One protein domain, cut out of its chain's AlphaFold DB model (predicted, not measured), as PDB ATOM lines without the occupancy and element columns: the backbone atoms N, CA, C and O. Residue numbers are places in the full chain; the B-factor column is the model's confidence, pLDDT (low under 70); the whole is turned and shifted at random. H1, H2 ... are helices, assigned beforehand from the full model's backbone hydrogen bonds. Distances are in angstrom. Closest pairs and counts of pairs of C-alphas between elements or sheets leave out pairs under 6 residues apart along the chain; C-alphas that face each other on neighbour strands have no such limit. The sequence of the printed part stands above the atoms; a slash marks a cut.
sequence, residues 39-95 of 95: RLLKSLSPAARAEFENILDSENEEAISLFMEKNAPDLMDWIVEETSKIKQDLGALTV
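This is residues 39 to 95 of the 95 residues of an uncharacterized protein of Candidatus Doudnabacteria bacterium RIFCSPHIGHO2_01_FULL_46_24 (UniProt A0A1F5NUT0). A small head made of a helical hairpin, H2 and H3, with the short helix H1 beside the hairpin's end away from its turn, continues into one long helical arm, H4. H4 leaves the head about perpendicular to H3, and residues 79 to 95, of which 79 to 92 belong to H4, stick out free and make much of the length. The printed part has 57 residues with four named helices, in the order H1, H2, H3, H4, and no named strand; its class is all helix. The whole is only just loose, close to extended, with a radius of gyration of the C-alphas of 14.9 A and spans of 45 by 20 by 18 A.

H1, residues 39 to 43, and H2, residues 46 to 57, are close but not clearly touching; their closest C-alphas, those of Leu 41 and Arg 49, are 6.6 A apart. H2 and H3, residues 61 to 71, form a helical hairpin and touch, with a shallow tilt of 19 degrees, opposite ways. Their closest C-alphas are those of Ile 55 and Ile 64, 6.3 A apart, and H2 touches H3 with residues 52 to 56 alone. H1 and H3 are close but not clearly touching, the closest C-alphas being those of Leu 40 and Asn 71, 7.5 A apart. H3 and H4, residues 75 to 92, are close but not clearly touching, with the C-alphas of Met 68 and Leu 75 closest at 7.9 A; their lines stand about perpendicular, at 82 degrees. H4 is apart from H1 and from H2. In H1, H2, H3 and H4 every O i to N i+4 pair is within hydrogen-bond range.

H1 begins at C-alpha 39, at (-30.104, -33.313, 45.127), and has 5 residues. H2, 12 residues, measures 17.1 A from first to last C-alpha. H3, 11 residues, measures 15.2 A and begins at C-alpha 61, at (-49.004, -27.576, 45.079). H4, the longest helix with 18 residues, measures 25.4 A and ends at C-alpha 92, at (-13.447, -19.065, 50.834).

The two C-alphas farthest apart are those of Ser 58 and Val 95, 45.9 A. Residues 57 to 62 also stand free; the body without the free stretches has 34 residues and spans 25 by 19 by 12 A. The three links between the helices are tight, and the printed part has no cut. It ends at Val 95, the chain's last residue. The mean pLDDT of the printed part is 86.0, and residues 92 to 95 are under 70.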
ATOM      1  N   ARG A  39     -30.260 -32.266  44.107       92.19
ATOM      2  CA  ARG A  39     -30.104 -33.313  45.127       92.19
ATOM      3  C   ARG A  39     -31.295 -34.266  45.124       92.19
ATOM      4  O   ARG A  39     -31.072 -35.473  45.077       92.19
ATOM      5  N   LEU A  40     -32.513 -33.730  45.092       90.75
ATOM      6  CA  LEU A  40     -33.746 -34.499  44.966       90.75
ATOM      7  C   LEU A  40     -33.709 -35.356  43.702       90.75
ATOM      8  O   LEU A  40     -33.784 -36.573  43.782       90.75
ATOM      9  N   LEU A  41     -33.486 -34.758  42.529       89.69
ATOM     10  CA  LEU A  41     -33.430 -35.515  41.278       89.69
ATOM     11  C   LEU A  41     -32.412 -36.662  41.360       89.69
ATOM     12  O   LEU A  41     -32.693 -37.769  40.907       89.69
ATOM     13  N   LYS A  42     -31.248 -36.450  41.984       90.56
ATOM     14  CA  LYS A  42     -30.236 -37.501  42.187       90.56
ATOM     15  C   LYS A  42     -30.669 -38.612  43.148       90.56
ATOM     16  O   LYS A  42     -30.211 -39.733  42.945       90.56
ATOM     17  N   SER A  43     -31.505 -38.336  44.150       89.81
ATOM     18  CA  SER A  43     -32.015 -39.352  45.083       89.81
ATOM     19  C   SER A  43     -33.197 -40.146  44.519       89.81
ATOM     20  O   SER A  43     -33.437 -41.273  44.949       89.81
ATOM     21  N   LEU A  44     -33.915 -39.594  43.537       92.88
ATOM     22  CA  LEU A  44     -35.061 -40.247  42.913       92.88
ATOM     23  C   LEU A  44     -34.657 -41.395  41.976       92.88
ATOM     24  O   LEU A  44     -33.738 -41.280  41.158       92.88
ATOM     25  N   SER A  45     -35.436 -42.478  42.026       93.38
ATOM     26  CA  SER A  45     -35.418 -43.526  40.999       93.38
ATOM     27  C   SER A  45     -35.926 -42.993  39.646       93.38
ATOM     28  O   SER A  45     -36.654 -41.999  39.624       93.38
ATOM     29  N   PRO A  46     -35.628 -43.652  38.506       91.69
ATOM     30  CA  PRO A  46     -36.139 -43.222  37.200       91.69
ATOM     31  C   PRO A  46     -37.668 -43.096  37.143       91.69
ATOM     32  O   PRO A  46     -38.180 -42.142  36.566       91.69
ATOM     33  N   ALA A  47     -38.396 -44.014  37.788       91.44
ATOM     34  CA  ALA A  47     -39.856 -43.959  37.862       91.44
ATOM     35  C   ALA A  47     -40.345 -42.760  38.690       91.44
ATOM     36  O   ALA A  47     -41.257 -42.054  38.272       91.44
ATOM     37  N   ALA A  48     -39.698 -42.489  39.828       92.25
ATOM     38  CA  ALA A  48     -40.050 -41.355  40.678       92.25
ATOM     39  C   ALA A  48     -39.687 -40.001  40.039       92.25
ATOM     40  O   ALA A  48     -40.357 -39.007  40.292       92.25
ATOM     41  N   ARG A  49     -38.664 -39.944  39.172       91.12
ATOM     42  CA  ARG A  49     -38.376 -38.744  38.363       91.12
ATOM     43  C   ARG A  49     -39.483 -38.453  37.357       91.12
ATOM     44  O   ARG A  49     -39.908 -37.311  37.267       91.12
ATOM     45  N   ALA A  50     -39.969 -39.475  36.654       90.62
ATOM     46  CA  ALA A  50     -41.090 -39.313  35.729       90.62
ATOM     47  C   ALA A  50     -42.371 -38.883  36.468       90.62
ATOM     48  O   ALA A  50     -43.115 -38.038  35.981       90.62
ATOM     49  N   GLU A  51     -42.622 -39.424  37.664       90.19
ATOM     50  CA  GLU A  51     -43.706 -38.960  38.542       90.19
ATOM     51  C   GLU A  51     -43.532 -37.476  38.903       90.19
ATOM     52  O   GLU A  51     -44.476 -36.703  38.764       90.19
ATOM     53  N   PHE A  52     -42.320 -37.060  39.279       90.12
ATOM     54  CA  PHE A  52     -42.027 -35.668  39.616       90.12
ATOM     55  C   PHE A  52     -42.235 -34.706  38.438       90.12
ATOM     56  O   PHE A  52     -42.840 -33.656  38.624       90.12
ATOM     57  N   GLU A  53     -41.793 -35.068  37.230       88.00
ATOM     58  CA  GLU A  53     -42.008 -34.266  36.013       88.00
ATOM     59  C   GLU A  53     -43.506 -34.043  35.745       88.00
ATOM     60  O   GLU A  53     -43.935 -32.907  35.565       88.00
ATOM     61  N   ASN A  54     -44.323 -35.098  35.845       89.38
ATOM     62  CA  ASN A  54     -45.777 -34.982  35.675       89.38
ATOM     63  C   ASN A  54     -46.440 -34.120  36.765       89.38
ATOM     64  O   ASN A  54     -47.414 -33.417  36.498       89.38
ATOM     65  N   ILE A  55     -45.939 -34.189  38.003       89.00
ATOM     66  CA  ILE A  55     -46.452 -33.378  39.114       89.00
ATOM     67  C   ILE A  55     -46.145 -31.894  38.879       89.00
ATOM     68  O   ILE A  55     -47.026 -31.062  39.091       89.00
ATOM     69  N   LEU A  56     -44.940 -31.563  38.406       83.62
ATOM     70  CA  LEU A  56     -44.561 -30.181  38.099       83.62
ATOM     71  C   LEU A  56     -45.427 -29.578  36.985       83.62
ATOM     72  O   LEU A  56     -45.871 -28.441  37.125       83.62
ATOM     73  N   ASP A  57     -45.738 -30.350  35.942       85.38
ATOM     74  CA  ASP A  57     -46.603 -29.906  34.837       85.38
ATOM     75  C   ASP A  57     -48.062 -29.666  35.269       85.38
ATOM     76  O   ASP A  57     -48.807 -28.955  34.594       85.38
ATOM     77  N   SER A  58     -48.487 -30.259  36.389       82.75
ATOM     78  CA  SER A  58     -49.855 -30.130  36.903       82.75
ATOM     79  C   SER A  58     -50.100 -28.867  37.738       82.75
ATOM     80  O   SER A  58     -51.251 -28.606  38.086       82.75
ATOM     81  N   GLU A  59     -49.040 -28.130  38.104       79.88
ATOM     82  CA  GLU A  59     -49.062 -26.984  39.037       79.88
ATOM     83  C   GLU A  59     -49.806 -27.265  40.366       79.88
ATOM     84  O   GLU A  59     -50.212 -26.354  41.087       79.88
ATOM     85  N   ASN A  60     -49.991 -28.541  40.723       86.88
ATOM     86  CA  ASN A  60     -50.706 -28.945  41.923       86.88
ATOM     87  C   ASN A  60     -49.765 -28.905  43.136       86.88
ATOM     88  O   ASN A  60     -49.017 -29.849  43.400       86.88
ATOM     89  N   GLU A  61     -49.829 -27.807  43.888       84.69
ATOM     90  CA  GLU A  61     -49.004 -27.576  45.079       84.69
ATOM     91  C   GLU A  61     -49.137 -28.682  46.139       84.69
ATOM     92  O   GLU A  61     -48.147 -29.047  46.775       84.69
ATOM     93  N   GLU A  62     -50.329 -29.264  46.309       89.75
ATOM     94  CA  GLU A  62     -50.555 -30.359  47.259       89.75
ATOM     95  C   GLU A  62     -49.821 -31.631  46.815       89.75
ATOM     96  O   GLU A  62     -49.141 -32.275  47.617       89.75
ATOM     97  N   ALA A  63     -49.878 -31.955  45.520       88.00
ATOM     98  CA  ALA A  63     -49.156 -33.092  44.953       88.00
ATOM     99  C   ALA A  63     -47.633 -32.909  45.052       88.00
ATOM    100  O   ALA A  63     -46.920 -33.859  45.386       88.00
ATOM    101  N   ILE A  64     -47.133 -31.687  44.830       86.00
ATOM    102  CA  ILE A  64     -45.721 -31.344  45.038       86.00
ATOM    103  C   ILE A  64     -45.346 -31.559  46.507       86.00
ATOM    104  O   ILE A  64     -44.348 -32.223  46.787       86.00
ATOM    105  N   SER A  65     -46.145 -31.055  47.451       85.06
ATOM    106  CA  SER A  65     -45.854 -31.181  48.884       85.06
ATOM    107  C   SER A  65     -45.810 -32.646  49.332       85.06
ATOM    108  O   SER A  65     -44.833 -33.067  49.949       85.06
ATOM    109  N   LEU A  66     -46.800 -33.455  48.943       89.94
ATOM    110  CA  LEU A  66     -46.841 -34.890  49.253       89.94
ATOM    111  C   LEU A  66     -45.658 -35.653  48.641       89.94
ATOM    112  O   LEU A  66     -45.079 -36.540  49.275       89.94
ATOM    113  N   PHE A  67     -45.271 -35.305  47.413       91.25
ATOM    114  CA  PHE A  67     -44.107 -35.903  46.768       91.25
ATOM    115  C   PHE A  67     -42.815 -35.569  47.517       91.25
ATOM    116  O   PHE A  67     -41.972 -36.451  47.715       91.25
ATOM    117  N   MET A  68     -42.666 -34.317  47.954       88.25
ATOM    118  CA  MET A  68     -41.512 -33.859  48.726       88.25
ATOM    119  C   MET A  68     -41.448 -34.533  50.098       88.25
ATOM    120  O   MET A  68     -40.386 -35.023  50.462       88.25
ATOM    121  N   GLU A  69     -42.560 -34.652  50.826       88.69
ATOM    122  CA  GLU A  69     -42.602 -35.356  52.121       88.69
ATOM    123  C   GLU A  69     -42.165 -36.820  52.001       88.69
ATOM    124  O   GLU A  69     -41.429 -37.336  52.841       88.69
ATOM    125  N   LYS A  70     -42.579 -37.488  50.921       91.75
ATOM    126  CA  LYS A  70     -42.243 -38.892  50.663       91.75
ATOM    127  C   LYS A  70     -40.786 -39.094  50.241       91.75
ATOM    128  O   LYS A  70     -40.172 -40.082  50.639       91.75
ATOM    129  N   ASN A  71     -40.252 -38.220  49.388       90.56
ATOM    130  CA  ASN A  71     -38.962 -38.438  48.714       90.56
ATOM    131  C   ASN A  71     -37.809 -37.577  49.256       90.56
ATOM    132  O   ASN A  71     -36.643 -37.848  48.957       90.56
ATOM    133  N   ALA A  72     -38.122 -36.554  50.045       89.50
ATOM    134  CA  ALA A  72     -37.179 -35.687  50.738       89.50
ATOM    135  C   ALA A  72     -37.681 -35.375  52.165       89.50
ATOM    136  O   ALA A  72     -37.880 -34.207  52.502       89.50
ATOM    137  N   PRO A  73     -37.865 -36.394  53.029       88.94
ATOM    138  CA  PRO A  73     -38.299 -36.177  54.414       88.94
ATOM    139  C   PRO A  73     -37.323 -35.280  55.196       88.94
ATOM    140  O   PRO A  73     -37.741 -34.493  56.040       88.94
ATOM    141  N   ASP A  74     -36.036 -35.329  54.839       90.75
ATOM    142  CA  ASP A  74     -34.960 -34.547  55.460       90.75
ATOM    143  C   ASP A  74     -34.703 -33.207  54.740       90.75
ATOM    144  O   ASP A  74     -33.609 -32.643  54.815       90.75
ATOM    145  N   LEU A  75     -35.686 -32.677  53.997       87.12
ATOM    146  CA  LEU A  75     -35.535 -31.444  53.210       87.12
ATOM    147  C   LEU A  75     -35.004 -30.270  54.047       87.12
ATOM    148  O   LEU A  75     -34.189 -29.484  53.563       87.12
ATOM    149  N   MET A  76     -35.447 -30.156  55.301       86.50
ATOM    150  CA  MET A  76     -34.999 -29.099  56.213       86.50
ATOM    151  C   MET A  76     -33.514 -29.216  56.558       86.50
ATOM    152  O   MET A  76     -32.811 -28.203  56.564       86.50
ATOM    153  N   ASP A  77     -33.013 -30.431  56.763       91.00
ATOM    154  CA  ASP A  77     -31.589 -30.656  57.006       91.00
ATOM    155  C   ASP A  77     -30.780 -30.325  55.752       91.00
ATOM    156  O   ASP A  77     -29.747 -29.658  55.825       91.00
ATOM    157  N   TRP A  78     -31.291 -30.684  54.570       91.88
ATOM    158  CA  TRP A  78     -30.638 -30.353  53.304       91.88
ATOM    159  C   TRP A  78     -30.551 -28.841  53.084       91.88
ATOM    160  O   TRP A  78     -29.531 -28.356  52.596       91.88
ATOM    161  N   ILE A  79     -31.588 -28.088  53.458       89.56
ATOM    162  CA  ILE A  79     -31.590 -26.620  53.415       89.56
ATOM    163  C   ILE A  79     -30.466 -26.052  54.288       89.56
ATOM    164  O   ILE A  79     -29.715 -25.180  53.840       89.56
ATOM    165  N   VAL A  80     -30.337 -26.535  55.524       89.88
ATOM    166  CA  VAL A  80     -29.307 -26.073  56.466       89.88
ATOM    167  C   VAL A  80     -27.913 -26.419  55.946       89.88
ATOM    168  O   VAL A  80     -27.022 -25.565  55.955       89.88
ATOM    169  N   GLU A  81     -27.727 -27.639  55.442       91.88
ATOM    170  CA  GLU A  81     -26.475 -28.090  54.836       91.88
ATOM    171  C   GLU A  81     -26.081 -27.229  53.631       91.88
ATOM    172  O   GLU A  81     -24.954 -26.740  53.570       91.88
ATOM    173  N   GLU A  82     -26.990 -27.021  52.674       91.81
ATOM    174  CA  GLU A  82     -26.691 -26.248  51.464       91.81
ATOM    175  C   GLU A  82     -26.435 -24.773  51.774       91.81
ATOM    176  O   GLU A  82     -25.496 -24.189  51.232       91.81
ATOM    177  N   THR A  83     -27.183 -24.184  52.707       90.00
ATOM    178  CA  THR A  83     -26.948 -22.800  53.147       90.00
ATOM    179  C   THR A  83     -25.591 -22.665  53.843       90.00
ATOM    180  O   THR A  83     -24.846 -21.716  53.585       90.00
ATOM    181  N   SER A  84     -25.216 -23.643  54.673       89.81
ATOM    182  CA  SER A  84     -23.911 -23.676  55.346       89.81
ATOM    183  C   SER A  84     -22.754 -23.827  54.356       89.81
ATOM    184  O   SER A  84     -21.738 -23.148  54.497       89.81
ATOM    185  N   LYS A  85     -22.914 -24.658  53.317       91.19
ATOM    186  CA  LYS A  85     -21.935 -24.773  52.222       91.19
ATOM    187  C   LYS A  85     -21.787 -23.455  51.473       91.19
ATOM    188  O   LYS A  85     -20.671 -23.020  51.238       91.19
ATOM    189  N   ILE A  86     -22.890 -22.776  51.154       89.38
ATOM    190  CA  ILE A  86     -22.834 -21.471  50.478       89.38
ATOM    191  C   ILE A  86     -22.117 -20.433  51.349       89.38
ATOM    192  O   ILE A  86     -21.298 -19.677  50.834       89.38
ATOM    193  N   LYS A  87     -22.355 -20.418  52.667       86.56
ATOM    194  CA  LYS A  87     -21.590 -19.568  53.591       86.56
ATOM    195  C   LYS A  87     -20.085 -19.842  53.498       86.56
ATOM    196  O   LYS A  87     -19.298 -18.900  53.445       86.56
ATOM    197  N   GLN A  88     -19.689 -21.115  53.475       87.69
ATOM    198  CA  GLN A  88     -18.286 -21.510  53.316       87.69
ATOM    199  C   GLN A  88     -17.730 -21.073  51.957       87.69
ATOM    200  O   GLN A  88     -16.649 -20.493  51.926       87.69
ATOM    201  N   ASP A  89     -18.477 -21.273  50.868       85.56
ATOM    202  CA  ASP A  89     -18.096 -20.855  49.513       85.56
ATOM    203  C   ASP A  89     -17.852 -19.332  49.460       85.56
ATOM    204  O   ASP A  89     -16.836 -18.875  48.935       85.56
ATOM    205  N   LEU A  90     -18.749 -18.538  50.060       81.19
ATOM    206  CA  LEU A  90     -18.632 -17.077  50.148       81.19
ATOM    207  C   LEU A  90     -17.433 -16.630  50.999       81.19
ATOM    208  O   LEU A  90     -16.767 -15.659  50.644       81.19
ATOM    209  N   GLY A  91     -17.145 -17.328  52.100       73.44
ATOM    210  CA  GLY A  91     -15.974 -17.060  52.939       73.44
ATOM    211  C   GLY A  91     -14.653 -17.445  52.261       73.44
ATOM    212  O   GLY A  91     -13.681 -16.696  52.326       73.44
ATOM    213  N   ALA A  92     -14.622 -18.575  51.555       60.59
ATOM    214  CA  ALA A  92     -13.447 -19.065  50.834       60.59
ATOM    215  C   ALA A  92     -13.062 -18.185  49.631       60.59
ATOM    216  O   ALA A  92     -11.898 -18.153  49.247       60.59
ATOM    217  N   LEU A  93     -14.012 -17.429  49.073       55.62
ATOM    218  CA  LEU A  93     -13.782 -16.444  48.007       55.62
ATOM    219  C   LEU A  93     -13.040 -15.171  48.469       55.62
ATOM    220  O   LEU A  93     -12.756 -14.312  47.635       55.62
ATOM    221  N   THR A  94     -12.738 -15.024  49.766       47.09
ATOM    222  CA  THR A  94     -12.043 -13.846  50.333       47.09
ATOM    223  C   THR A  94     -10.568 -14.081  50.697       47.09
ATOM    224  O   THR A  94      -9.988 -13.260  51.407       47.09
ATOM    225  N   VAL A  95      -9.954 -15.165  50.194       39.88
ATOM    226  CA  VAL A  95      -8.517 -15.480  50.359       39.88
ATOM    227  C   VAL A  95      -7.725 -15.159  49.096       39.88
ATOM    228  O   VAL A  95      -8.188 -15.547  48.001       39.88
TER     229      VAL A  95